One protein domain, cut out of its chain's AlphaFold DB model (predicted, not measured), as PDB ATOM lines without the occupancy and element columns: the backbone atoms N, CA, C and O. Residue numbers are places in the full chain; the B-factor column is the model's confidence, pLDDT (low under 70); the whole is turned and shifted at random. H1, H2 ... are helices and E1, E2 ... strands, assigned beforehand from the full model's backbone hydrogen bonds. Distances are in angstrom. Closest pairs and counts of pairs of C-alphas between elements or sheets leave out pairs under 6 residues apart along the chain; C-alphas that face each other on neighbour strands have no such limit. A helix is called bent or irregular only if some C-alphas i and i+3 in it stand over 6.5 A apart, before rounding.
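Overview. This is residues 2 to 190 of the 191 residues of an uncharacterized protein of Armatimonadetes bacterium (UniProt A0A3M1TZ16). The body is built round one long helix, H11, which H3 and H4 cross at steep angles, with a small two-stranded ribbon, E1 and E2, and a loose set of shorter helices, H5 to H10, gathered at one end. At the other end H1 and H2 form an arm that reaches away from the body and makes much of the length; residues 79 to 84 stick out as a loop. The printed part has 189 residues with eleven named helices and two named strands, in the order H1 H2 H3 H4 H5 E1 H6 H7 E2 H8 H9 H10 H11; the strands are antiparallel and the class is mostly helix. By the radius of gyration of the C-alphas, 18.7 A, the whole is compact, though its outline is elongated, with spans of 61 by 39 by 30 A.

Arrangement. The sheet has two neighbour strands, E1, residues 88 to 92, and E2, residues 116 to 120, antiparallel with 140 degrees between their directions. N 89 and O 119 are 2.9 A apart and N 119 and O 89 are 3.0 A apart, both within hydrogen-bond range. H8, residues 121 to 127, follows E2 with no residue between; the closest C-alphas of E1 and H8 are those of Glu 89 and Trp 121, 5.6 A apart. H5, residues 73 to 77, comes nearest to E1 with the C-alphas of Leu 76 and Leu 88, 6.2 A apart. H4, residues 50 to 61, touches H5 with residues 59 to 61 alone, closest at the C-alphas of Cys 60 and Arg 74, 4.5 A. H4 also touches H11, residues 166 to 188, at a steep tilt of 54 degrees, the same way, with the C-alphas of Ala 58 and Gly 184 closest at 4.3 A. H3, residues 31 to 41, touches H11 with residues 174 to 182 of H11 alone, closest at Pro 39 and Arg 174, C-alphas 5.1 A apart, at a steep tilt of 52 degrees, opposite ways. H10, residues 145 to 154, is close to H11 but not clearly touching, about perpendicular at 82 degrees, with the C-alphas of Phe 154 and Ile 180 closest at 6.7 A. H9, residues 132 to 140, is close to H8 but not clearly touching, closest at the C-alphas of Ile 127 and Tyr 135, 6.4 A. H6, residues 96 to 101, and H7, residues 107 to 110, are close but not clearly touching, with the C-alphas of Arg 96 and Leu 110 closest at 6.1 A. H2, residues 14 to 28, and H3 meet only through their link. H1, residues 2 to 7, is close to H2 but not clearly touching, with the C-alphas of Leu 7 and Val 20 closest at 7.2 A; both are apart from H11. H3 and H9 are only just irregular: C-alphas 35 and 38 are 6.9 A apart, and C-alphas 134 and 137 are 6.7 A apart. Every O i to N i+4 pair is within hydrogen-bond range in H1, H2, H4, H5, H6, H8 and H10; the counts are 5 of 7 in H3, 3 of 5 in H9 and 17 of 19 in H11, and H7 is too short for such a pair.

Along the chain. H1 begins at C-alpha 2, (-22.386, 17.782, 26.322). H2 is 21.5 A long from first to last C-alpha, H3 15.0 A, H4 16.3 A and H10 14.3 A. E1, 13.2 A long, begins at C-alpha 88, (-49.748, 7.036, 0.791), and E2 is 12.9 A long. H11, 33.1 A long, ends at C-alpha 188, (-38.642, 28.151, 6.210).

Size, cuts and confidence. The two C-alphas farthest apart are those of Asn 10 and Glu 134, 61.2 A. The printed part has no cut, and the links from H4 to H5 and from H10 to H11 are long. Mean pLDDT of the printed part is 91.4; residues 2, 4, 48, 79 to 86 and 190 are under 70.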
ATOM      1  N   ASP A   2     -22.974  16.864  25.314       67.25
ATOM      2  CA  ASP A   2     -22.386  17.782  26.322       67.25
ATOM      3  C   ASP A   2     -21.800  19.079  25.732       67.25
ATOM      4  O   ASP A   2     -21.902  20.138  26.349       67.25
ATOM      5  N   GLN A   3     -21.224  19.015  24.527       71.31
ATOM      6  CA  GLN A   3     -20.713  20.189  23.806       71.31
ATOM      7  C   GLN A   3     -21.841  21.140  23.377       71.31
ATOM      8  O   GLN A   3     -21.752  22.339  23.620       71.31
ATOM      9  N   ASP A   4     -22.934  20.600  22.834       68.94
ATOM     10  CA  ASP A   4     -24.085  21.387  22.370       68.94
ATOM     11  C   ASP A   4     -24.795  22.084  23.545       68.94
ATOM     12  O   ASP A   4     -25.184  23.246  23.464       68.94
ATOM     13  N   LEU A   5     -24.895  21.401  24.693       76.75
ATOM     14  CA  LEU A   5     -25.443  21.978  25.924       76.75
ATOM     15  C   LEU A   5     -24.535  23.060  26.524       76.75
ATOM     16  O   LEU A   5     -25.019  23.951  27.225       76.75
ATOM     17  N   ALA A   6     -23.227  23.018  26.253       83.25
ATOM     18  CA  ALA A   6     -22.303  24.054  26.703       83.25
ATOM     19  C   ALA A   6     -22.554  25.398  26.000       83.25
ATOM     20  O   ALA A   6     -22.418  26.437  26.646       83.25
ATOM     21  N   LEU A   7     -22.989  25.384  24.733       79.62
ATOM     22  CA  LEU A   7     -23.330  26.590  23.958       79.62
ATOM     23  C   LEU A   7     -24.519  27.362  24.552       79.62
ATOM     24  O   LEU A   7     -24.647  28.574  24.369       79.62
ATOM     25  N   LEU A   8     -25.364  26.663  25.309       82.44
ATOM     26  CA  LEU A   8     -26.560  27.207  25.947       82.44
ATOM     27  C   LEU A   8     -26.319  27.691  27.381       82.44
ATOM     28  O   LEU A   8     -27.213  28.276  27.995       82.44
ATOM     29  N   ARG A   9     -25.123  27.474  27.944       84.00
ATOM     30  CA  ARG A   9     -24.812  27.917  29.310       84.00
ATOM     31  C   ARG A   9     -24.969  29.431  29.422       84.00
ATOM     32  O   ARG A   9     -24.456  30.187  28.601       84.00
ATOM     33  N   ASN A  10     -25.649  29.862  30.481       83.56
ATOM     34  CA  ASN A  10     -25.931  31.266  30.793       83.56
ATOM     35  C   ASN A  10     -26.807  32.002  29.762       83.56
ATOM     36  O   ASN A  10     -26.923  33.222  29.846       83.56
ATOM     37  N   ARG A  11     -27.442  31.288  28.821       85.44
ATOM     38  CA  ARG A  11     -28.497  31.843  27.964       85.44
ATOM     39  C   ARG A  11     -29.837  31.628  28.648       85.44
ATOM     40  O   ARG A  11     -30.209  30.494  28.937       85.44
ATOM     41  N   THR A  12     -30.541  32.709  28.961       87.62
ATOM     42  CA  THR A  12     -31.788  32.656  29.748       87.62
ATOM     43  C   THR A  12     -32.991  33.183  28.982       87.62
ATOM     44  O   THR A  12     -34.122  33.036  29.444       87.62
ATOM     45  N   ARG A  13     -32.768  33.765  27.797       92.06
ATOM     46  CA  ARG A  13     -33.827  34.322  26.955       92.06
ATOM     47  C   ARG A  13     -34.103  33.460  25.718       92.06
ATOM     48  O   ARG A  13     -33.147  32.987  25.097       92.06
ATOM     49  N   PRO A  14     -35.370  33.329  25.278       91.00
ATOM     50  CA  PRO A  14     -35.719  32.575  24.071       91.00
ATOM     51  C   PRO A  14     -34.947  33.009  22.817       91.00
ATOM     52  O   PRO A  14     -34.487  32.168  22.049       91.00
ATOM     53  N   GLU A  15     -34.721  34.312  22.629       91.62
ATOM     54  CA  GLU A  15     -34.033  34.831  21.434       91.62
ATOM     55  C   GLU A  15     -32.542  34.464  21.400       91.62
ATOM     56  O   GLU A  15     -31.913  34.416  20.346       91.62
ATOM     57  N   GLU A  16     -31.932  34.227  22.561       89.50
ATOM     58  CA  GLU A  16     -30.547  33.758  22.641       89.50
ATOM     59  C   GLU A  16     -30.431  32.302  22.210       89.50
ATOM     60  O   GLU A  16     -29.470  31.949  21.535       89.50
ATOM     61  N   PHE A  17     -31.427  31.488  22.558       88.56
ATOM     62  CA  PHE A  17     -31.495  30.094  22.142       88.56
ATOM     63  C   PHE A  17     -31.638  29.972  20.621       88.56
ATOM     64  O   PHE A  17     -30.873  29.242  19.995       88.56
ATOM     65  N   VAL A  18     -32.554  30.744  20.019       89.81
ATOM     66  CA  VAL A  18     -32.743  30.776  18.556       89.81
ATOM     67  C   VAL A  18     -31.447  31.167  17.845       89.81
ATOM     68  O   VAL A  18     -31.002  30.439  16.964       89.81
ATOM     69  N   ARG A  19     -30.777  32.238  18.291       90.12
ATOM     70  CA  ARG A  19     -29.508  32.683  17.690       90.12
ATOM     71  C   ARG A  19     -28.403  31.631  17.748       90.12
ATOM     72  O   ARG A  19     -27.650  31.503  16.791       90.12
ATOM     73  N   VAL A  20     -28.289  30.891  18.854       91.06
ATOM     74  CA  VAL A  20     -27.305  29.799  18.954       91.06
ATOM     75  C   VAL A  20     -27.628  28.707  17.938       91.06
ATOM     76  O   VAL A  20     -26.737  28.280  17.213       91.06
ATOM     77  N   LEU A  21     -28.894  28.295  17.821       88.81
ATOM     78  CA  LEU A  21     -29.289  27.293  16.829       88.81
ATOM     79  C   LEU A  21     -29.038  27.762  15.392       88.81
ATOM     80  O   LEU A  21     -28.518  26.990  14.593       88.81
ATOM     81  N   GLU A  22     -29.366  29.008  15.056       90.12
ATOM     82  CA  GLU A  22     -29.099  29.588  13.732       90.12
ATOM     83  C   GLU A  22     -27.604  29.634  13.407       90.12
ATOM     84  O   GLU A  22     -27.205  29.339  12.277       90.12
ATOM     85  N   GLN A  23     -26.772  29.961  14.398       90.81
ATOM     86  CA  GLN A  23     -25.322  29.966  14.254       90.81
ATOM     87  C   GLN A  23     -24.780  28.551  14.008       90.81
ATOM     88  O   GLN A  23     -24.002  28.362  13.074       90.81
ATOM     89  N   GLU A  24     -25.215  27.560  14.790       91.38
ATOM     90  CA  GLU A  24     -24.803  26.162  14.609       91.38
ATOM     91  C   GLU A  24     -25.282  25.600  13.267       91.38
ATOM     92  O   GLU A  24     -24.509  24.979  12.538       91.38
ATOM     93  N   MET A  25     -26.534  25.872  12.888       91.81
ATOM     94  CA  MET A  25     -27.055  25.491  11.576       91.81
ATOM     95  C   MET A  25     -26.226  26.118  10.459       91.81
ATOM     96  O   MET A  25     -25.844  25.415   9.534       91.81
ATOM     97  N   SER A  26     -25.889  27.405  10.550       91.56
ATOM     98  CA  SER A  26     -25.086  28.089   9.526       91.56
ATOM     99  C   SER A  26     -23.645  27.569   9.453       91.56
ATOM    100  O   SER A  26     -23.059  27.536   8.373       91.56
ATOM    101  N   ALA A  27     -23.069  27.150  10.585       92.81
ATOM    102  CA  ALA A  27     -21.734  26.560  10.645       92.81
ATOM    103  C   ALA A  27     -21.682  25.138  10.056       92.81
ATOM    104  O   ALA A  27     -20.661  24.750   9.490       92.81
ATOM    105  N   VAL A  28     -22.768  24.366  10.184       93.31
ATOM    106  CA  VAL A  28     -22.855  22.977   9.699       93.31
ATOM    107  C   VAL A  28     -23.391  22.891   8.269       93.31
ATOM    108  O   VAL A  28     -22.828  22.167   7.452       93.31
ATOM    109  N   LEU A  29     -24.465  23.616   7.944       94.25
ATOM    110  CA  LEU A  29     -25.202  23.550   6.674       94.25
ATOM    111  C   LEU A  29     -24.554  24.425   5.584       94.25
ATOM    112  O   LEU A  29     -25.210  25.244   4.936       94.25
ATOM    113  N   THR A  30     -23.246  24.256   5.396       96.31
ATOM    114  CA  THR A  30     -22.442  24.948   4.379       96.31
ATOM    115  C   THR A  30     -22.739  24.437   2.964       96.31
ATOM    116  O   THR A  30     -23.445  23.447   2.781       96.31
ATOM    117  N   ALA A  31     -22.167  25.075   1.937       95.06
ATOM    118  CA  ALA A  31     -22.264  24.579   0.559       95.06
ATOM    119  C   ALA A  31     -21.806  23.109   0.436       95.06
ATOM    120  O   ALA A  31     -22.539  22.286  -0.106       95.06
ATOM    121  N   ASP A  32     -20.675  22.752   1.054       96.88
ATOM    122  CA  ASP A  32     -20.156  21.377   1.060       96.88
ATOM    123  C   ASP A  32     -21.102  20.391   1.755       96.88
ATOM    124  O   ASP A  32     -21.201  19.228   1.351       96.88
ATOM    125  N   TYR A  33     -21.834  20.832   2.785       96.62
ATOM    126  CA  TYR A  33     -22.849  19.980   3.397       96.62
ATOM    127  C   TYR A  33     -23.922  19.587   2.379       96.62
ATOM    128  O   TYR A  33     -24.235  18.404   2.242       96.62
ATOM    129  N   TRP A  34     -24.454  20.564   1.643       96.44
ATOM    130  CA  TRP A  34     -25.517  20.335   0.666       96.44
ATOM    131  C   TRP A  34     -25.044  19.556  -0.561       96.44
ATOM    132  O   TRP A  34     -25.767  18.680  -1.036       96.44
ATOM    133  N   ASP A  35     -23.837  19.842  -1.048       96.06
ATOM    134  CA  ASP A  35     -23.344  19.305  -2.317       96.06
ATOM    135  C   ASP A  35     -22.601  17.967  -2.158       96.06
ATOM    136  O   ASP A  35     -22.518  17.188  -3.110       96.06
ATOM    137  N   VAL A  36     -22.089  17.666  -0.957       95.06
ATOM    138  CA  VAL A  36     -21.270  16.469  -0.698       95.06
ATOM    139  C   VAL A  36     -21.811  15.642   0.463       95.06
ATOM    140  O   VAL A  36     -22.110  14.457   0.285       95.06
ATOM    141  N   THR A  37     -21.943  16.226   1.655       95.81
ATOM    142  CA  THR A  37     -22.276  15.457   2.868       95.81
ATOM    143  C   THR A  37     -23.667  14.834   2.783       95.81
ATOM    144  O   THR A  37     -23.803  13.620   2.928       95.81
ATOM    145  N   LEU A  38     -24.697  15.626   2.486       96.31
ATOM    146  CA  LEU A  38     -26.080  15.158   2.437       96.31
ATOM    147  C   LEU A  38     -26.322  14.122   1.319       96.31
ATOM    148  O   LEU A  38     -26.914  13.079   1.610       96.31
ATOM    149  N   PRO A  39     -25.832  14.301   0.072       96.44
ATOM    150  CA  PRO A  39     -25.879  13.244  -0.937       96.44
ATOM    151  C   PRO A  39     -25.243  11.929  -0.470       96.44
ATOM    152  O   PRO A  39     -25.799  10.863  -0.738       96.44
ATOM    153  N   ASN A  40     -24.131  11.982   0.270       93.38
ATOM    154  CA  ASN A  40     -23.486  10.789   0.828       93.38
ATOM    155  C   ASN A  40     -24.309  10.144   1.955       93.38
ATOM    156  O   ASN A  40     -24.421   8.918   2.015       93.38
ATOM    157  N   GLU A  41     -24.959  10.937   2.810       92.44
ATOM    158  CA  GLU A  41     -25.891  10.430   3.829       92.44
ATOM    159  C   GLU A  41     -27.108   9.709   3.212       92.44
ATOM    160  O   GLU A  41     -27.693   8.812   3.833       92.44
ATOM    161  N   LEU A  42     -27.467  10.036   1.965       93.94
ATOM    162  CA  LEU A  42     -28.544   9.396   1.203       93.94
ATOM    163  C   LEU A  42     -28.135   8.071   0.516       93.94
ATOM    164  O   LEU A  42     -28.997   7.402  -0.050       93.94
ATOM    165  N   VAL A  43     -26.865   7.643   0.574       88.44
ATOM    166  CA  VAL A  43     -26.380   6.345   0.025       88.44
ATOM    167  C   VAL A  43     -26.834   5.138   0.877       88.44
ATOM    168  O   VAL A  43     -26.660   3.975   0.514       88.44
ATOM    169  N   GLY A  44     -27.438   5.391   2.039       79.25
ATOM    170  CA  GLY A  44     -27.864   4.354   2.974       79.25
ATOM    171  C   GLY A  44     -29.179   3.651   2.624       79.25
ATOM    172  O   GLY A  44     -29.959   4.063   1.765       79.25
ATOM    173  N   ALA A  45     -29.462   2.593   3.389       77.81
ATOM    174  CA  ALA A  45     -30.765   1.944   3.370       77.81
ATOM    175  C   ALA A  45     -31.848   2.871   3.950       77.81
ATOM    176  O   ALA A  45     -31.615   3.571   4.936       77.81
ATOM    177  N   ALA A  46     -33.059   2.817   3.396       74.50
ATOM    178  CA  ALA A  46     -34.169   3.693   3.789       74.50
ATOM    179  C   ALA A  46     -34.662   3.525   5.239       74.50
ATOM    180  O   ALA A  46     -35.365   4.384   5.774       74.50
ATOM    181  N   HIS A  47     -34.324   2.424   5.912       71.56
ATOM    182  CA  HIS A  47     -34.810   2.179   7.264       71.56
ATOM    183  C   HIS A  47     -34.149   3.133   8.277       71.56
ATOM    184  O   HIS A  47     -33.014   2.913   8.691       71.56
ATOM    185  N   ARG A  48     -34.904   4.152   8.721       67.81
ATOM    186  CA  ARG A  48     -34.486   5.204   9.674       67.81
ATOM    187  C   ARG A  48     -33.384   6.138   9.147       67.81
ATOM    188  O   ARG A  48     -32.596   6.660   9.933       67.81
ATOM    189  N   ASN A  49     -33.335   6.374   7.834       86.12
ATOM    190  CA  ASN A  49     -32.427   7.365   7.254       86.12
ATOM    191  C   ASN A  49     -32.945   8.797   7.500       86.12
ATOM    192  O   ASN A  49     -34.073   9.126   7.128       86.12
ATOM    193  N   ARG A  50     -32.120   9.650   8.122       90.38
ATOM    194  CA  ARG A  50     -32.481  11.043   8.444       90.38
ATOM    195  C   ARG A  50     -32.633  11.914   7.195       90.38
ATOM    196  O   ARG A  50     -33.569  12.702   7.142       90.38
ATOM    197  N   GLY A  51     -31.790  11.715   6.183       93.81
ATOM    198  CA  GLY A  51     -31.901  12.398   4.893       93.81
ATOM    199  C   GLY A  51     -33.223  12.096   4.181       93.81
ATOM    200  O   GLY A  51     -33.854  13.003   3.652       93.81
ATOM    201  N   GLN A  52     -33.718  10.854   4.244       94.56
ATOM    202  CA  GLN A  52     -35.046  10.520   3.713       94.56
ATOM    203  C   GLN A  52     -36.169  11.247   4.467       94.56
ATOM    204  O   GLN A  52     -37.097  11.754   3.844       94.56
ATOM    205  N   ALA A  53     -36.088  11.306   5.799       93.69
ATOM    206  CA  ALA A  53     -37.070  12.039   6.595       93.69
ATOM    207  C   ALA A  53     -37.056  13.541   6.262       93.69
ATOM    208  O   ALA A  53     -38.119  14.134   6.088       93.69
ATOM    209  N   ALA A  54     -35.868  14.132   6.099       95.81
ATOM    210  CA  ALA A  54     -35.709  15.514   5.658       95.81
ATOM    211  C   ALA A  54     -36.281  15.736   4.247       95.81
ATOM    212  O   ALA A  54     -36.946  16.740   4.012       95.81
ATOM    213  N   PHE A  55     -36.103  14.777   3.331       97.56
ATOM    214  CA  PHE A  55     -36.699  14.838   1.995       97.56
ATOM    215  C   PHE A  55     -38.229  14.861   2.054       97.56
ATOM    216  O   PHE A  55     -38.852  15.721   1.441       97.56
ATOM    217  N   TYR A  56     -38.852  13.982   2.845       95.88
ATOM    218  CA  TYR A  56     -40.309  13.993   3.013       95.88
ATOM    219  C   TYR A  56     -40.817  15.269   3.692       95.88
ATOM    220  O   TYR A  56     -41.842  15.806   3.282       95.88
ATOM    221  N   ALA A  57     -40.084  15.798   4.676       95.81
ATOM    222  CA  ALA A  57     -40.410  17.087   5.278       95.81
ATOM    223  C   ALA A  57     -40.355  18.224   4.244       95.81
ATOM    224  O   ALA A  57     -41.273  19.039   4.193       95.81
ATOM    225  N   ALA A  58     -39.338  18.243   3.378       97.75
ATOM    226  CA  ALA A  58     -39.231  19.223   2.303       97.75
ATOM    227  C   ALA A  58     -40.401  19.128   1.312       97.75
ATOM    228  O   ALA A  58     -40.967  20.158   0.958       97.75
ATOM    229  N   LEU A  59     -40.836  17.918   0.936       97.50
ATOM    230  CA  LEU A  59     -42.038  17.731   0.111       97.50
ATOM    231  C   LEU A  59     -43.298  18.299   0.786       97.50
ATOM    232  O   LEU A  59     -44.107  18.938   0.120       97.50
ATOM    233  N   CYS A  60     -43.456  18.119   2.102       95.44
ATOM    234  CA  CYS A  60     -44.561  18.725   2.849       95.44
ATOM    235  C   CYS A  60     -44.479  20.254   2.877       95.44
ATOM    236  O   CYS A  60     -45.495  20.924   2.687       95.44
ATOM    237  N   ILE A  61     -43.297  20.810   3.157       96.12
ATOM    238  CA  ILE A  61     -43.072  22.257   3.269       96.12
ATOM    239  C   ILE A  61     -43.362  22.936   1.932       96.12
ATOM    240  O   ILE A  61     -44.105  23.911   1.896       96.12
ATOM    241  N   LEU A  62     -42.862  22.356   0.842       96.69
ATOM    242  CA  LEU A  62     -43.039  22.852  -0.522       96.69
ATOM    243  C   LEU A  62     -44.413  22.513  -1.133       96.69
ATOM    244  O   LEU A  62     -44.635  22.822  -2.300       96.69
ATOM    245  N   ASP A  63     -45.303  21.873  -0.364       95.06
ATOM    246  CA  ASP A  63     -46.635  21.404  -0.778       95.06
ATOM    247  C   ASP A  63     -46.611  20.608  -2.097       95.06
ATOM    248  O   ASP A  63     -47.434  20.781  -2.995       95.06
ATOM    249  N   ALA A  64     -45.618  19.727  -2.225       96.69
ATOM    250  CA  ALA A  64     -45.446  18.904  -3.410       96.69
ATOM    251  C   ALA A  64     -46.613  17.908  -3.571       96.69
ATOM    252  O   ALA A  64     -47.067  17.328  -2.575       96.69
ATOM    253  N   PRO A  65     -47.066  17.634  -4.810       95.44
ATOM    254  CA  PRO A  65     -47.985  16.537  -5.078       95.44
ATOM    255  C   PRO A  65     -47.322  15.188  -4.772       95.44
ATOM    256  O   PRO A  65     -46.103  15.042  -4.879       95.44
ATOM    257  N   VAL A  66     -48.114  14.180  -4.418       95.69
ATOM    258  CA  VAL A  66     -47.675  12.778  -4.389       95.69
ATOM    259  C   VAL A  66     -47.333  12.340  -5.817       95.69
ATOM    260  O   VAL A  66     -47.913  12.846  -6.778       95.69
ATOM    261  N   LEU A  67     -46.349  11.450  -5.987       97.38
ATOM    262  CA  LEU A  67     -45.911  11.059  -7.326       97.38
ATOM    263  C   LEU A  67     -47.076  10.393  -8.072       97.38
ATOM    264  O   LEU A  67     -47.665   9.438  -7.574       97.38
ATOM    265  N   TYR A  68     -47.376  10.922  -9.258       96.25
ATOM    266  CA  TYR A  68     -48.496  10.556 -10.127       96.25
ATOM    267  C   TYR A  68     -49.900  10.755  -9.547       96.25
ATOM    268  O   TYR A  68     -50.861  10.152 -10.025       96.25
ATOM    269  N   SER A  69     -50.036  11.676  -8.594       93.12
ATOM    270  CA  SER A  69     -51.303  12.046  -7.970       93.12
ATOM    271  C   SER A  69     -51.558  13.553  -8.048       93.12
ATOM    272  O   SER A  69     -50.635  14.359  -8.180       93.12
ATOM    273  N   SER A  70     -52.828  13.943  -7.932       88.81
ATOM    274  CA  SER A  70     -53.242  15.330  -7.705       88.81
ATOM    275  C   SER A  70     -53.283  15.719  -6.219       88.81
ATOM    276  O   SER A  70     -53.382  16.905  -5.907       88.81
ATOM    277  N   ALA A  71     -53.202  14.754  -5.295       90.94
ATOM    278  CA  ALA A  71     -53.152  15.007  -3.856       90.94
ATOM    279  C   ALA A  71     -51.752  15.464  -3.419       90.94
ATOM    280  O   ALA A  71     -50.748  15.022  -3.977       90.94
ATOM    281  N   SER A  72     -51.661  16.320  -2.394       92.25
ATOM    282  CA  SER A  72     -50.368  16.751  -1.849       92.25
ATOM    283  C   SER A  72     -49.811  15.776  -0.812       92.25
ATOM    284  O   SER A  72     -50.543  15.103  -0.085       92.25
ATOM    285  N   VAL A  73     -48.482  15.702  -0.715       92.81
ATOM    286  CA  VAL A  73     -47.790  14.877   0.289       92.81
ATOM    287  C   VAL A  73     -48.195  15.302   1.701       92.81
ATOM    288  O   VAL A  73     -48.399  14.457   2.572       92.81
ATOM    289  N   ARG A  74     -48.369  16.613   1.918       90.50
ATOM    290  CA  ARG A  74     -48.809  17.181   3.195       90.50
ATOM    291  C   ARG A  74     -50.183  16.654   3.603       90.50
ATOM    292  O   ARG A  74     -50.346  16.267   4.757       90.50
ATOM    293  N   SER A  75     -51.154  16.636   2.684       84.94
ATOM    294  CA  SER A  75     -52.521  16.221   3.016       84.94
ATOM    295  C   SER A  75     -52.605  14.738   3.375       84.94
ATOM    296  O   SER A  75     -53.337  14.381   4.293       84.94
ATOM    297  N   LEU A  76     -51.822  13.879   2.710       80.31
ATOM    298  CA  LEU A  76     -51.838  12.436   2.966       80.31
ATOM    299  C   LEU A  76     -50.961  11.991   4.149       80.31
ATOM    300  O   LEU A  76     -51.110  10.864   4.621       80.31
ATOM    301  N   LEU A  77     -50.067  12.853   4.644       79.81
ATOM    302  CA  LEU A  77     -49.300  12.617   5.874       79.81
ATOM    303  C   LEU A  77     -49.964  13.199   7.133       79.81
ATOM    304  O   LEU A  77     -49.483  12.923   8.233       79.81
ATOM    305  N   ASP A  78     -51.044  13.978   7.004       75.56
ATOM    306  CA  ASP A  78     -51.749  14.566   8.147       75.56
ATOM    307  C   ASP A  78     -52.407  13.468   9.012       75.56
ATOM    308  O   ASP A  78     -53.363  12.828   8.565       75.56
ATOM    309  N   PRO A  79     -51.967  13.250  10.267       68.38
ATOM    310  CA  PRO A  79     -52.535  12.228  11.148       68.38
ATOM    311  C   PRO A  79     -53.986  12.520  11.565       68.38
ATOM    312  O   PRO A  79     -54.663  11.630  12.084       68.38
ATOM    313  N   LEU A  80     -54.471  13.751  11.373       69.94
ATOM    314  CA  LEU A  80     -55.845  14.162  11.663       69.94
ATOM    315  C   LEU A  80     -56.778  14.014  10.458       69.94
ATOM    316  O   LEU A  80     -57.994  14.158  10.623       69.94
ATOM    317  N   SER A  81     -56.246  13.694   9.274       63.09
ATOM    318  CA  SER A  81     -57.047  13.420   8.084       63.09
ATOM    319  C   SER A  81     -57.884  12.144   8.301       63.09
ATOM    320  O   SER A  81     -57.442  11.002   8.185       63.09
ATOM    321  N   ARG A  82     -59.143  12.330   8.714       52.56
ATOM    322  CA  ARG A  82     -60.113  11.251   8.959       52.56
ATOM    323  C   ARG A  82     -60.681  10.747   7.627       52.56
ATOM    324  O   ARG A  82     -61.821  11.043   7.289       52.56
ATOM    325  N   GLY A  83     -59.890   9.985   6.876       51.53
ATOM    326  CA  GLY A  83     -60.309   9.311   5.644       51.53
ATOM    327  C   GLY A  83     -59.527   8.013   5.432       51.53
ATOM    328  O   GLY A  83     -58.312   8.009   5.556       51.53
ATOM    329  N   MET A  84     -60.259   6.914   5.200       44.53
ATOM    330  CA  MET A  84     -59.833   5.525   4.937       44.53
ATOM    331  C   MET A  84     -58.336   5.297   4.654       44.53
ATOM    332  O   MET A  84     -57.856   5.785   3.649       44.53
ATOM    333  N   ARG A  85     -57.685   4.457   5.488       49.53
ATOM    334  CA  ARG A  85     -56.413   3.720   5.257       49.53
ATOM    335  C   ARG A  85     -55.337   4.507   4.501       49.53
ATOM    336  O   ARG A  85     -55.472   4.642   3.303       49.53
ATOM    337  N   ALA A  86     -54.251   4.905   5.179       55.19
ATOM    338  CA  ALA A  86     -53.059   5.558   4.611       55.19
ATOM    339  C   ALA A  86     -52.967   5.451   3.075       55.19
ATOM    340  O   ALA A  86     -52.423   4.484   2.547       55.19
ATOM    341  N   ASN A  87     -53.533   6.437   2.367       75.81
ATOM    342  CA  ASN A  87     -53.560   6.446   0.902       75.81
ATOM    343  C   ASN A  87     -52.157   6.646   0.317       75.81
ATOM    344  O   ASN A  87     -52.029   6.707  -0.893       75.81
ATOM    345  N   LEU A  88     -51.124   6.759   1.156       87.25
ATOM    346  CA  LEU A  88     -49.748   7.036   0.791       87.25
ATOM    347  C   LEU A  88     -48.845   5.872   1.190       87.25
ATOM    348  O   LEU A  88     -48.749   5.516   2.367       87.25
ATOM    349  N   GLU A  89     -48.121   5.333   0.220       90.75
ATOM    350  CA  GLU A  89     -47.153   4.266   0.429       90.75
ATOM    351  C   GLU A  89     -45.790   4.621  -0.154       90.75
ATOM    352  O   GLU A  89     -45.645   5.461  -1.042       90.75
ATOM    353  N   ARG A  90     -44.758   3.951   0.366       93.00
ATOM    354  CA  ARG A  90     -43.430   3.987  -0.239       93.00
ATOM    355  C   ARG A  90     -43.338   2.900  -1.296       93.00
ATOM    356  O   ARG A  90     -43.495   1.727  -0.968       93.00
ATOM    357  N   HIS A  91     -42.973   3.294  -2.506       95.50
ATOM    358  CA  HIS A  91     -42.712   2.386  -3.614       95.50
ATOM    359  C   HIS A  91     -41.254   2.477  -4.064       95.50
ATOM    360  O   HIS A  91     -40.666   3.561  -4.054       95.50
ATOM    361  N   HIS A  92     -40.670   1.344  -4.455       97.25
ATOM    362  CA  HIS A  92     -39.367   1.309  -5.113       97.25
ATOM    363  C   HIS A  92     -39.536   1.693  -6.585       97.25
ATOM    364  O   HIS A  92     -40.070   0.901  -7.346       97.25
ATOM    365  N   LEU A  93     -39.035   2.856  -6.995       98.19
ATOM    366  CA  LEU A  93     -39.058   3.335  -8.383       98.19
ATOM    367  C   LEU A  93     -38.471   2.323  -9.369       98.19
ATOM    368  O   LEU A  93     -38.950   2.186 -10.481       98.19
ATOM    369  N   PHE A  94     -37.443   1.591  -8.950       98.25
ATOM    370  CA  PHE A  94     -37.006   0.358  -9.589       98.25
ATOM    371  C   PHE A  94     -37.424  -0.803  -8.686       98.25
ATOM    372  O   PHE A  94     -36.741  -1.053  -7.679       98.25
ATOM    373  N   PRO A  95     -38.529  -1.514  -8.991       97.69
ATOM    374  CA  PRO A  95     -39.076  -2.503  -8.077       97.69
ATOM    375  C   PRO A  95     -38.101  -3.624  -7.737       97.69
ATOM    376  O   PRO A  95     -37.313  -4.087  -8.563       97.69
ATOM    377  N   ARG A  96     -38.177  -4.124  -6.501       95.69
ATOM    378  CA  ARG A  96     -37.199  -5.097  -5.991       95.69
ATOM    379  C   ARG A  96     -37.097  -6.370  -6.823       95.69
ATOM    380  O   ARG A  96     -35.994  -6.882  -6.992       95.69
ATOM    381  N   GLN A  97     -38.221  -6.929  -7.274       96.81
ATOM    382  CA  GLN A  97     -38.177  -8.165  -8.066       96.81
ATOM    383  C   GLN A  97     -37.675  -7.898  -9.485       96.81
ATOM    384  O   GLN A  97     -36.928  -8.720 -10.008       96.81
ATOM    385  N   TYR A  98     -37.989  -6.733 -10.064       97.69
ATOM    386  CA  TYR A  98     -37.374  -6.280 -11.309       97.69
ATOM    387  C   TYR A  98     -35.845  -6.217 -11.173       97.69
ATOM    388  O   TYR A  98     -35.143  -6.888 -11.926       97.69
ATOM    389  N   LEU A  99     -35.328  -5.528 -10.153       97.56
ATOM    390  CA  LEU A  99     -33.886  -5.411  -9.903       97.56
ATOM    391  C   LEU A  99     -33.196  -6.767  -9.684       97.56
ATOM    392  O   LEU A  99     -32.117  -7.006 -10.222       97.56
ATOM    393  N   LYS A 100     -33.838  -7.697  -8.967       96.94
ATOM    394  CA  LYS A 100     -33.322  -9.068  -8.809       96.94
ATOM    395  C   LYS A 100     -33.211  -9.814 -10.137       96.94
ATOM    396  O   LYS A 100     -32.227 -10.520 -10.338       96.94
ATOM    397  N   ARG A 101     -34.184  -9.654 -11.045       96.44
ATOM    398  CA  ARG A 101     -34.114 -10.222 -12.405       96.44
ATOM    399  C   ARG A 101     -32.961  -9.620 -13.218       96.44
ATOM    400  O   ARG A 101     -32.418 -10.310 -14.068       96.44
ATOM    401  N   GLN A 102     -32.554  -8.386 -12.909       95.56
ATOM    402  CA  GLN A 102     -31.377  -7.723 -13.489       95.56
ATOM    403  C   GLN A 102     -30.055  -8.059 -12.767       95.56
ATOM    404  O   GLN A 102     -29.018  -7.485 -13.084       95.56
ATOM    405  N   GLY A 103     -30.063  -8.976 -11.793       95.62
ATOM    406  CA  GLY A 103     -28.859  -9.421 -11.082       95.62
ATOM    407  C   GLY A 103     -28.491  -8.610  -9.833       95.62
ATOM    408  O   GLY A 103     -27.502  -8.931  -9.177       95.62
ATOM    409  N   VAL A 104     -29.287  -7.611  -9.440       94.44
ATOM    410  CA  VAL A 104     -29.067  -6.858  -8.194       94.44
ATOM    411  C   VAL A 104     -29.648  -7.645  -7.019       94.44
ATOM    412  O   VAL A 104     -30.862  -7.714  -6.821       94.44
ATOM    413  N   THR A 105     -28.783  -8.269  -6.221       89.38
ATOM    414  CA  THR A 105     -29.209  -9.164  -5.127       89.38
ATOM    415  C   THR A 105     -28.896  -8.632  -3.732       89.38
ATOM    416  O   THR A 105     -29.488  -9.097  -2.752       89.38
ATOM    417  N   GLY A 106     -27.985  -7.664  -3.611       88.31
ATOM    418  CA  GLY A 106     -27.593  -7.090  -2.330       88.31
ATOM    419  C   GLY A 106     -28.736  -6.307  -1.689       88.31
ATOM    420  O   GLY A 106     -29.337  -5.423  -2.291       88.31
ATOM    421  N   ARG A 107     -29.058  -6.608  -0.424       85.12
ATOM    422  CA  ARG A 107     -30.135  -5.897   0.295       85.12
ATOM    423  C   ARG A 107     -29.871  -4.391   0.387       85.12
ATOM    424  O   ARG A 107     -30.814  -3.614   0.310       85.12
ATOM    425  N   ARG A 108     -28.606  -3.998   0.569       85.00
ATOM    426  CA  ARG A 108     -28.196  -2.588   0.637       85.00
ATOM    427  C   ARG A 108     -28.383  -1.867  -0.694       85.00
ATOM    428  O   ARG A 108     -28.687  -0.684  -0.666       85.00
ATOM    429  N   ASP A 109     -28.273  -2.585  -1.803       89.19
ATOM    430  CA  ASP A 109     -28.414  -2.030  -3.149       89.19
ATOM    431  C   ASP A 109     -29.898  -1.935  -3.526       89.19
ATOM    432  O   ASP A 109     -30.338  -0.949  -4.095       89.19
ATOM    433  N   LEU A 110     -30.713  -2.906  -3.097       92.38
ATOM    434  CA  LEU A 110     -32.161  -2.914  -3.336       92.38
ATOM    435  C   LEU A 110     -32.932  -1.853  -2.526       92.38
ATOM    436  O   LEU A 110     -33.920  -1.307  -3.014       92.38
ATOM    437  N   ASP A 111     -32.532  -1.594  -1.275       92.19
ATOM    438  CA  ASP A 111     -33.265  -0.739  -0.321       92.19
ATOM    439  C   ASP A 111     -32.679   0.676  -0.172       92.19
ATOM    440  O   ASP A 111     -32.800   1.298   0.889       92.19
ATOM    441  N   GLN A 112     -32.054   1.185  -1.232       94.12
ATOM    442  CA  GLN A 112     -31.486   2.532  -1.299       94.12
ATOM    443  C   GLN A 112     -32.555   3.614  -1.102       94.12
ATOM    444  O   GLN A 112     -33.617   3.561  -1.719       94.12
ATOM    445  N   VAL A 113     -32.261   4.639  -0.291       95.31
ATOM    446  CA  VAL A 113     -33.158   5.795  -0.075       95.31
ATOM    447  C   VAL A 113     -33.608   6.418  -1.395       95.31
ATOM    448  O   VAL A 113     -34.803   6.646  -1.592       95.31
ATOM    449  N   ALA A 114     -32.664   6.631  -2.313       97.00
ATOM    450  CA  ALA A 114     -32.923   7.211  -3.625       97.00
ATOM    451  C   ALA A 114     -33.714   6.292  -4.569       97.00
ATOM    452  O   ALA A 114     -34.108   6.738  -5.640       97.00
ATOM    453  N   ASN A 115     -34.019   5.052  -4.185       97.62
ATOM    454  CA  ASN A 115     -34.943   4.207  -4.936       97.62
ATOM    455  C   ASN A 115     -36.399   4.353  -4.468       97.62
ATOM    456  O   ASN A 115     -37.280   3.781  -5.084       97.62
ATOM    457  N   PHE A 116     -36.692   5.090  -3.392       96.94
ATOM    458  CA  PHE A 116     -38.065   5.213  -2.893       96.94
ATOM    459  C   PHE A 116     -38.760   6.497  -3.345       96.94
ATOM    460  O   PHE A 116     -38.177   7.583  -3.300       96.94
ATOM    461  N   ALA A 117     -40.037   6.390  -3.691       96.56
ATOM    462  CA  ALA A 117     -40.952   7.515  -3.857       96.56
ATOM    463  C   ALA A 117     -42.225   7.296  -3.034       96.56
ATOM    464  O   ALA A 117     -42.527   6.171  -2.634       96.56
ATOM    465  N   LEU A 118     -42.934   8.389  -2.758       95.56
ATOM    466  CA  LEU A 118     -44.265   8.354  -2.168       95.56
ATOM    467  C   LEU A 118     -45.283   8.326  -3.307       95.56
ATOM    468  O   LEU A 118     -45.282   9.235  -4.136       95.56
ATOM    469  N   VAL A 119     -46.114   7.290  -3.338       95.50
ATOM    470  CA  VAL A 119     -47.176   7.074  -4.333       95.50
ATOM    471  C   VAL A 119     -48.476   6.746  -3.617       95.50
ATOM    472  O   VAL A 119     -48.466   6.398  -2.431       95.50
ATOM    473  N   GLU A 120     -49.594   6.816  -4.329       92.44
ATOM    474  CA  GLU A 120     -50.849   6.356  -3.756       92.44
ATOM    475  C   GLU A 120     -50.907   4.827  -3.613       92.44
ATOM    476  O   GLU A 120     -50.324   4.093  -4.410       92.44
ATOM    477  N   TRP A 121     -51.634   4.329  -2.606       90.38
ATOM    478  CA  TRP A 121     -51.775   2.887  -2.333       90.38
ATOM    479  C   TRP A 121     -52.285   2.093  -3.547       90.38
ATOM    480  O   TRP A 121     -51.804   0.996  -3.833       90.38
ATOM    481  N   HIS A 122     -53.267   2.636  -4.273       90.94
ATOM    482  CA  HIS A 122     -53.833   1.969  -5.446       90.94
ATOM    483  C   HIS A 122     -52.796   1.865  -6.572       90.94
ATOM    484  O   HIS A 122     -52.553   0.772  -7.075       90.94
ATOM    485  N   ASP A 123     -52.091   2.961  -6.857       93.81
ATOM    486  CA  ASP A 123     -51.011   2.989  -7.839       93.81
ATOM    487  C   ASP A 123     -49.857   2.052  -7.445       93.81
ATOM    488  O   ASP A 123     -49.331   1.331  -8.291       93.81
ATOM    489  N   ASN A 124     -49.497   1.980  -6.158       93.81
ATOM    490  CA  ASN A 124     -48.500   1.027  -5.666       93.81
ATOM    491  C   ASN A 124     -48.898  -0.433  -5.963       93.81
ATOM    492  O   ASN A 124     -48.063  -1.235  -6.397       93.81
ATOM    493  N   ASN A 125     -50.173  -0.775  -5.747       92.75
ATOM    494  CA  ASN A 125     -50.711  -2.107  -6.024       92.75
ATOM    495  C   ASN A 125     -50.849  -2.427  -7.507       92.75
ATOM    496  O   ASN A 125     -50.829  -3.608  -7.850       92.75
ATOM    497  N   ASP A 126     -50.994  -1.421  -8.363       95.62
ATOM    498  CA  ASP A 126     -51.050  -1.605  -9.810       95.62
ATOM    499  C   ASP A 126     -49.637  -1.786 -10.387       95.62
ATOM    500  O   ASP A 126     -49.393  -2.728 -11.148       95.62
ATOM    501  N   ILE A 127     -48.666  -0.964  -9.958       96.75
ATOM    502  CA  ILE A 127     -47.269  -1.037 -10.420       96.75
ATOM    503  C   ILE A 127     -46.603  -2.354 -10.000       96.75
ATOM    504  O   ILE A 127     -45.959  -3.016 -10.816       96.75
ATOM    505  N   ARG A 128     -46.753  -2.766  -8.733       94.94
ATOM    506  CA  ARG A 128     -46.183  -4.013  -8.178       94.94
ATOM    507  C   ARG A 128     -44.679  -4.158  -8.439       94.94
ATOM    508  O   ARG A 128     -43.867  -3.532  -7.765       94.94
ATOM    509  N   ASP A 129     -44.307  -5.053  -9.355       96.25
ATOM    510  CA  ASP A 129     -42.937  -5.370  -9.734       96.25
ATOM    511  C   ASP A 129     -42.648  -5.201 -11.231       96.25
ATOM    512  O   ASP A 129     -41.670  -5.773 -11.734       96.25
ATOM    513  N   GLN A 130     -43.492  -4.425 -11.919       97.94
ATOM    514  CA  GLN A 130     -43.314  -4.051 -13.320       97.94
ATOM    515  C   GLN A 130     -41.985  -3.323 -13.539       97.94
ATOM    516  O   GLN A 130     -41.442  -2.689 -12.629       97.94
ATOM    517  N   ALA A 131     -41.434  -3.417 -14.749       97.94
ATOM    518  CA  ALA A 131     -40.233  -2.663 -15.057       97.94
ATOM    519  C   ALA A 131     -40.551  -1.155 -15.114       97.94
ATOM    520  O   ALA A 131     -41.614  -0.774 -15.608       97.94
ATOM    521  N   PRO A 132     -39.635  -0.273 -14.674       98.19
ATOM    522  CA  PRO A 132     -39.865   1.173 -14.683       98.19
ATOM    523  C   PRO A 132     -40.277   1.731 -16.041       98.19
ATOM    524  O   PRO A 132     -41.180   2.556 -16.117       98.19
ATOM    525  N   HIS A 133     -39.655   1.241 -17.114       98.12
ATOM    526  CA  HIS A 133     -39.953   1.664 -18.482       98.12
ATOM    527  C   HIS A 133     -41.310   1.165 -19.002       98.12
ATOM    528  O   HIS A 133     -41.792   1.680 -20.003       98.12
ATOM    529  N   GLU A 134     -41.920   0.169 -18.352       98.19
ATOM    530  CA  GLU A 134     -43.260  -0.317 -18.695       98.19
ATOM    531  C   GLU A 134     -44.324   0.531 -18.004       98.19
ATOM    532  O   GLU A 134     -45.264   0.989 -18.651       98.19
ATOM    533  N   TYR A 135     -44.172   0.768 -16.697       98.31
ATOM    534  CA  TYR A 135     -45.212   1.452 -15.938       98.31
ATOM    535  C   TYR A 135     -45.105   2.974 -16.049       98.31
ATOM    536  O   TYR A 135     -46.123   3.625 -16.258       98.31
ATOM    537  N   ALA A 136     -43.912   3.572 -15.929       98.38
ATOM    538  CA  ALA A 136     -43.789   5.021 -15.768       98.38
ATOM    539  C   ALA A 136     -44.465   5.815 -16.903       98.38
ATOM    540  O   ALA A 136     -45.266   6.687 -16.566       98.38
ATOM    541  N   PRO A 137     -44.299   5.472 -18.199       98.25
ATOM    542  CA  PRO A 137     -44.982   6.182 -19.286       98.25
ATOM    543  C   PRO A 137     -46.519   6.167 -19.194       98.25
ATOM    544  O   PRO A 137     -47.171   7.142 -19.569       98.25
ATOM    545  N   VAL A 138     -47.116   5.093 -18.660       98.25
ATOM    546  CA  VAL A 138     -48.576   4.983 -18.460       98.25
ATOM    547  C   VAL A 138     -49.071   5.970 -17.401       98.25
ATOM    548  O   VAL A 138     -50.176   6.502 -17.493       98.25
ATOM    549  N   TYR A 139     -48.255   6.233 -16.383       97.62
ATOM    550  CA  TYR A 139     -48.571   7.214 -15.350       97.62
ATOM    551  C   TYR A 139     -48.246   8.640 -15.792       97.62
ATOM    552  O   TYR A 139     -49.016   9.553 -15.498       97.62
ATOM    553  N   GLU A 140     -47.155   8.831 -16.539       97.88
ATOM    554  CA  GLU A 140     -46.809  10.112 -17.161       97.88
ATOM    555  C   GLU A 140     -47.952  10.623 -18.049       97.88
ATOM    556  O   GLU A 140     -48.285  11.803 -17.981       97.88
ATOM    557  N   SER A 141     -48.634   9.743 -18.799       97.44
ATOM    558  CA  SER A 141     -49.736  10.136 -19.694       97.44
ATOM    559  C   SER A 141     -50.979  10.691 -18.986       97.44
ATOM    560  O   SER A 141     -51.901  11.157 -19.654       97.44
ATOM    561  N   ARG A 142     -51.045  10.626 -17.648       96.38
ATOM    562  CA  ARG A 142     -52.114  11.247 -16.848       96.38
ATOM    563  C   ARG A 142     -51.933  12.766 -16.705       96.38
ATOM    564  O   ARG A 142     -52.864  13.439 -16.269       96.38
ATOM    565  N   PHE A 143     -50.757  13.293 -17.043       96.94
ATOM    566  CA  PHE A 143     -50.366  14.679 -16.799       96.94
ATOM    567  C   PHE A 143     -49.908  15.366 -18.086       96.94
ATOM    568  O   PHE A 143     -49.356  14.739 -18.988       96.94
ATOM    569  N   ASP A 144     -50.108  16.681 -18.161       97.44
ATOM    570  CA  ASP A 144     -49.426  17.510 -19.153       97.44
ATOM    571  C   ASP A 144     -47.924  17.648 -18.828       97.44
ATOM    572  O   ASP A 144     -47.470  17.356 -17.715       97.44
ATOM    573  N   SER A 145     -47.142  18.107 -19.811       96.19
ATOM    574  CA  SER A 145     -45.681  18.196 -19.703       96.19
ATOM    575  C   SER A 145     -45.199  19.094 -18.568       96.19
ATOM    576  O   SER A 145     -44.195  18.777 -17.931       96.19
ATOM    577  N   ASP A 146     -45.897  20.195 -18.296       97.06
ATOM    578  CA  ASP A 146     -45.463  21.198 -17.321       97.06
ATOM    579  C   ASP A 146     -45.755  20.718 -15.898       97.06
ATOM    580  O   ASP A 146     -44.911  20.824 -15.000       97.06
ATOM    581  N   THR A 147     -46.934  20.126 -15.702       96.56
ATOM    582  CA  THR A 147     -47.318  19.470 -14.452       96.56
ATOM    583  C   THR A 147     -46.370  18.317 -14.134       96.56
ATOM    584  O   THR A 147     -45.867  18.232 -13.008       96.56
ATOM    585  N   LEU A 148     -46.065  17.466 -15.118       97.69
ATOM    586  CA  LEU A 148     -45.149  16.344 -14.944       97.69
ATOM    587  C   LEU A 148     -43.721  16.810 -14.638       97.69
ATOM    588  O   LEU A 148     -43.100  16.302 -13.704       97.69
ATOM    589  N   ALA A 149     -43.206  17.805 -15.367       97.69
ATOM    590  CA  ALA A 149     -41.864  18.341 -15.143       97.69
ATOM    591  C   ALA A 149     -41.705  18.894 -13.721       97.69
ATOM    592  O   ALA A 149     -40.736  18.565 -13.034       97.69
ATOM    593  N   ARG A 150     -42.688  19.665 -13.242       97.25
ATOM    594  CA  ARG A 150     -42.717  20.157 -11.856       97.25
ATOM    595  C   ARG A 150     -42.807  19.025 -10.838       97.25
ATOM    596  O   ARG A 150     -42.138  19.066  -9.809       97.25
ATOM    597  N   MET A 151     -43.639  18.018 -11.096       97.62
ATOM    598  CA  MET A 151     -43.754  16.852 -10.220       97.62
ATOM    599  C   MET A 151     -42.413  16.114 -10.115       97.62
ATOM    600  O   MET A 151     -41.977  15.777  -9.016       97.62
ATOM    601  N   TYR A 152     -41.725  15.913 -11.236       98.44
ATOM    602  CA  TYR A 152     -40.410  15.276 -11.271       98.44
ATOM    603  C   TYR A 152     -39.342  16.111 -10.575       98.44
ATOM    604  O   TYR A 152     -38.524  15.547  -9.851       98.44
ATOM    605  N   GLU A 153     -39.385  17.436 -10.707       98.38
ATOM    606  CA  GLU A 153     -38.525  18.335  -9.938       98.38
ATOM    607  C   GLU A 153     -38.696  18.101  -8.431       98.38
ATOM    608  O   GLU A 153     -37.720  17.768  -7.758       98.38
ATOM    609  N   PHE A 154     -39.931  18.174  -7.913       98.31
ATOM    610  CA  PHE A 154     -40.205  17.935  -6.493       98.31
ATOM    611  C   PHE A 154     -39.738  16.550  -6.035       98.31
ATOM    612  O   PHE A 154     -39.092  16.425  -4.996       98.31
ATOM    613  N   HIS A 155     -40.004  15.506  -6.822       98.38
ATOM    614  CA  HIS A 155     -39.610  14.128  -6.493       98.38
ATOM    615  C   HIS A 155     -38.144  13.800  -6.801       98.38
ATOM    616  O   HIS A 155     -37.728  12.640  -6.650       98.38
ATOM    617  N   ALA A 156     -37.354  14.812  -7.173       98.62
ATOM    618  CA  ALA A 156     -35.938  14.707  -7.500       98.62
ATOM    619  C   ALA A 156     -35.643  13.704  -8.634       98.62
ATOM    620  O   ALA A 156     -34.588  13.068  -8.659       98.62
ATOM    621  N   LEU A 157     -36.577  13.545  -9.571       98.62
ATOM    622  CA  LEU A 157     -36.480  12.621 -10.695       98.62
ATOM    623  C   LEU A 157     -35.860  13.321 -11.915       98.62
ATOM    624  O   LEU A 157     -36.364  14.354 -12.358       98.62
ATOM    625  N   PRO A 158     -34.771  12.779 -12.487       98.12
ATOM    626  CA  PRO A 158     -34.347  13.141 -13.835       98.12
ATOM    627  C   PRO A 158     -35.447  12.835 -14.865       98.12
ATOM    628  O   PRO A 158     -36.258  11.928 -14.674       98.12
ATOM    629  N   GLN A 159     -35.463  13.552 -15.991       96.31
ATOM    630  CA  GLN A 159     -36.320  13.163 -17.115       96.31
ATOM    631  C   GLN A 159     -35.939  11.765 -17.610       96.31
ATOM    632  O   GLN A 159     -34.752  11.442 -17.668       96.31
ATOM    633  N   ARG A 160     -36.942  10.952 -17.971       96.94
ATOM    634  CA  ARG A 160     -36.757   9.567 -18.446       96.94
ATOM    635  C   ARG A 160     -35.892   8.723 -17.504       96.94
ATOM    636  O   ARG A 160     -35.148   7.847 -17.935       96.94
ATOM    637  N   TRP A 161     -35.994   8.976 -16.198       98.56
ATOM    638  CA  TRP A 161     -35.243   8.264 -15.161       98.56
ATOM    639  C   TRP A 161     -35.385   6.736 -15.259       98.56
ATOM    640  O   TRP A 161     -34.459   6.015 -14.905       98.56
ATOM    641  N   TYR A 162     -36.517   6.243 -15.771       98.19
ATOM    642  CA  TYR A 162     -36.817   4.824 -15.965       98.19
ATOM    643  C   TYR A 162     -35.997   4.142 -17.074       98.19
ATOM    644  O   TYR A 162     -36.045   2.920 -17.200       98.19
ATOM    645  N   GLU A 163     -35.246   4.908 -17.868       97.94
ATOM    646  CA  GLU A 163     -34.316   4.398 -18.885       97.94
ATOM    647  C   GLU A 163     -32.856   4.439 -18.426       97.94
ATOM    648  O   GLU A 163     -31.976   3.900 -19.097       97.94
ATOM    649  N   MET A 164     -32.579   5.087 -17.293       98.38
ATOM    650  CA  MET A 164     -31.222   5.216 -16.781       98.38
ATOM    651  C   MET A 164     -30.722   3.886 -16.201       98.38
ATOM    652  O   MET A 164     -31.491   3.156 -15.563       98.38
ATOM    653  N   PRO A 165     -29.414   3.590 -16.316       97.75
ATOM    654  CA  PRO A 165     -28.785   2.557 -15.507       97.75
ATOM    655  C   PRO A 165     -29.031   2.818 -14.017       97.75
ATOM    656  O   PRO A 165     -28.912   3.950 -13.545       97.75
ATOM    657  N   TYR A 166     -29.357   1.767 -13.264       97.69
ATOM    658  CA  TYR A 166     -29.815   1.896 -11.877       97.69
ATOM    659  C   TYR A 166     -28.846   2.687 -10.980       97.69
ATOM    660  O   TYR A 166     -29.265   3.581 -10.249       97.69
ATOM    661  N   GLU A 167     -27.544   2.414 -11.077       96.12
ATOM    662  CA  GLU A 167     -26.524   3.103 -10.274       96.12
ATOM    663  C   GLU A 167     -26.385   4.589 -10.634       96.12
ATOM    664  O   GLU A 167     -26.248   5.439  -9.748       96.12
ATOM    665  N   GLU A 168     -26.480   4.923 -11.924       98.06
ATOM    666  CA  GLU A 168     -26.455   6.310 -12.399       98.06
ATOM    667  C   GLU A 168     -27.696   7.067 -11.919       98.06
ATOM    668  O   GLU A 168     -27.586   8.181 -11.404       98.06
ATOM    669  N   PHE A 169     -28.868   6.430 -12.000       98.50
ATOM    670  CA  PHE A 169     -30.111   6.968 -11.457       98.50
ATOM    671  C   PHE A 169     -29.985   7.279  -9.962       98.50
ATOM    672  O   PHE A 169     -30.324   8.384  -9.533       98.50
ATOM    673  N   LEU A 170     -29.471   6.338  -9.162       97.62
ATOM    674  CA  LEU A 170     -29.296   6.543  -7.724       97.62
ATOM    675  C   LEU A 170     -28.346   7.709  -7.433       97.62
ATOM    676  O   LEU A 170     -28.638   8.535  -6.567       97.62
ATOM    677  N   ALA A 171     -27.213   7.792  -8.137       97.31
ATOM    678  CA  ALA A 171     -26.240   8.864  -7.956       97.31
ATOM    679  C   ALA A 171     -26.832  10.242  -8.281       97.31
ATOM    680  O   ALA A 171     -26.706  11.168  -7.476       97.31
ATOM    681  N   GLU A 172     -27.528  10.365  -9.409       98.38
ATOM    682  CA  GLU A 172     -28.138  11.624  -9.835       98.38
ATOM    683  C   GLU A 172     -29.319  12.030  -8.953       98.38
ATOM    684  O   GLU A 172     -29.433  13.191  -8.545       98.38
ATOM    685  N   ARG A 173     -30.173  11.074  -8.576       98.31
ATOM    686  CA  ARG A 173     -31.317  11.356  -7.707       98.31
ATOM    687  C   ARG A 173     -30.884  11.816  -6.319       98.31
ATOM    688  O   ARG A 173     -31.500  12.734  -5.795       98.31
ATOM    689  N   ARG A 174     -29.804  11.277  -5.736       98.19
ATOM    690  CA  ARG A 174     -29.291  11.739  -4.426       98.19
ATOM    691  C   ARG A 174     -28.920  13.223  -4.426       98.19
ATOM    692  O   ARG A 174     -29.305  13.938  -3.503       98.19
ATOM    693  N   LYS A 175     -28.241  13.698  -5.475       98.25
ATOM    694  CA  LYS A 175     -27.893  15.122  -5.636       98.25
ATOM    695  C   LYS A 175     -29.153  15.987  -5.719       98.25
ATOM    696  O   LYS A 175     -29.282  16.986  -5.018       98.25
ATOM    697  N   ARG A 176     -30.127  15.564  -6.531       98.62
ATOM    698  CA  ARG A 176     -31.410  16.267  -6.694       98.62
ATOM    699  C   ARG A 176     -32.237  16.270  -5.406       98.62
ATOM    700  O   ARG A 176     -32.819  17.289  -5.060       98.62
ATOM    701  N   MET A 177     -32.250  15.165  -4.661       98.62
ATOM    702  CA  MET A 177     -32.924  15.074  -3.362       98.62
ATOM    703  C   MET A 177     -32.314  16.055  -2.361       98.62
ATOM    704  O   MET A 177     -33.062  16.754  -1.682       98.62
ATOM    705  N   ALA A 178     -30.982  16.150  -2.297       98.44
ATOM    706  CA  ALA A 178     -30.299  17.129  -1.453       98.44
ATOM    707  C   ALA A 178     -30.690  18.573  -1.817       98.44
ATOM    708  O   ALA A 178     -30.993  19.363  -0.923       98.44
ATOM    709  N   ALA A 179     -30.797  18.890  -3.111       98.44
ATOM    710  CA  ALA A 179     -31.266  20.197  -3.573       98.44
ATOM    711  C   ALA A 179     -32.718  20.500  -3.149       98.44
ATOM    712  O   ALA A 179     -33.015  21.616  -2.727       98.44
ATOM    713  N   ILE A 180     -33.621  19.513  -3.192       98.62
ATOM    714  CA  ILE A 180     -35.004  19.681  -2.710       98.62
ATOM    715  C   ILE A 180     -35.058  19.866  -1.193       98.62
ATOM    716  O   ILE A 180     -35.805  20.719  -0.715       98.62
ATOM    717  N   ILE A 181     -34.244  19.126  -0.430       98.25
ATOM    718  CA  ILE A 181     -34.135  19.318   1.024       98.25
ATOM    719  C   ILE A 181     -33.671  20.743   1.330       98.25
ATOM    720  O   ILE A 181     -34.299  21.423   2.140       98.25
ATOM    721  N   ARG A 182     -32.621  21.209   0.646       97.81
ATOM    722  CA  ARG A 182     -32.106  22.573   0.781       97.81
ATOM    723  C   ARG A 182     -33.178  23.615   0.474       97.81
ATOM    724  O   ARG A 182     -33.401  24.506   1.283       97.81
ATOM    725  N   ARG A 183     -33.899  23.462  -0.642       97.81
ATOM    726  CA  ARG A 183     -35.004  24.357  -1.014       97.81
ATOM    727  C   ARG A 183     -36.107  24.379   0.048       97.81
ATOM    728  O   ARG A 183     -36.637  25.441   0.355       97.81
ATOM    729  N   GLY A 184     -36.454  23.222   0.615       97.31
ATOM    730  CA  GLY A 184     -37.410  23.128   1.718       97.31
ATOM    731  C   GLY A 184     -36.925  23.844   2.981       97.31
ATOM    732  O   GLY A 184     -37.707  24.542   3.617       97.31
ATOM    733  N   PHE A 185     -35.639  23.718   3.315       95.56
ATOM    734  CA  PHE A 185     -35.017  24.430   4.433       95.56
ATOM    735  C   PHE A 185     -35.029  25.952   4.221       95.56
ATOM    736  O   PHE A 185     -35.509  26.683   5.080       95.56
ATOM    737  N   GLU A 186     -34.587  26.426   3.055       94.88
ATOM    738  CA  GLU A 186     -34.547  27.856   2.715       94.88
ATOM    739  C   GLU A 186     -35.948  28.491   2.684       94.88
ATOM    740  O   GLU A 186     -36.108  29.653   3.055       94.88
ATOM    741  N   HIS A 187     -36.983  27.727   2.313       95.31
ATOM    742  CA  HIS A 187     -38.371  28.193   2.359       95.31
ATOM    743  C   HIS A 187     -38.838  28.539   3.783       95.31
ATOM    744  O   HIS A 187     -39.638  29.454   3.952       95.31
ATOM    745  N   LEU A 188     -38.321  27.851   4.809       88.88
ATOM    746  CA  LEU A 188     -38.642  28.151   6.210       88.88
ATOM    747  C   LEU A 188     -37.992  29.450   6.701       88.88
ATOM    748  O   LEU A 188     -38.512  30.064   7.623       88.88
ATOM    749  N   SER A 189     -36.866  29.856   6.109       75.75
ATOM    750  CA  SER A 189     -36.120  31.065   6.490       75.75
ATOM    751  C   SER A 189     -36.588  32.331   5.765       75.75
ATOM    752  O   SER A 189     -36.097  33.419   6.053       75.75
ATOM    753  N   ALA A 190     -37.498  32.203   4.795       64.94
ATOM    754  CA  ALA A 190     -38.015  33.319   4.004       64.94
ATOM    755  C   ALA A 190     -39.162  34.095   4.694       64.94
ATOM    756  O   ALA A 190     -39.711  35.033   4.104       64.94
TER     757      ALA A 190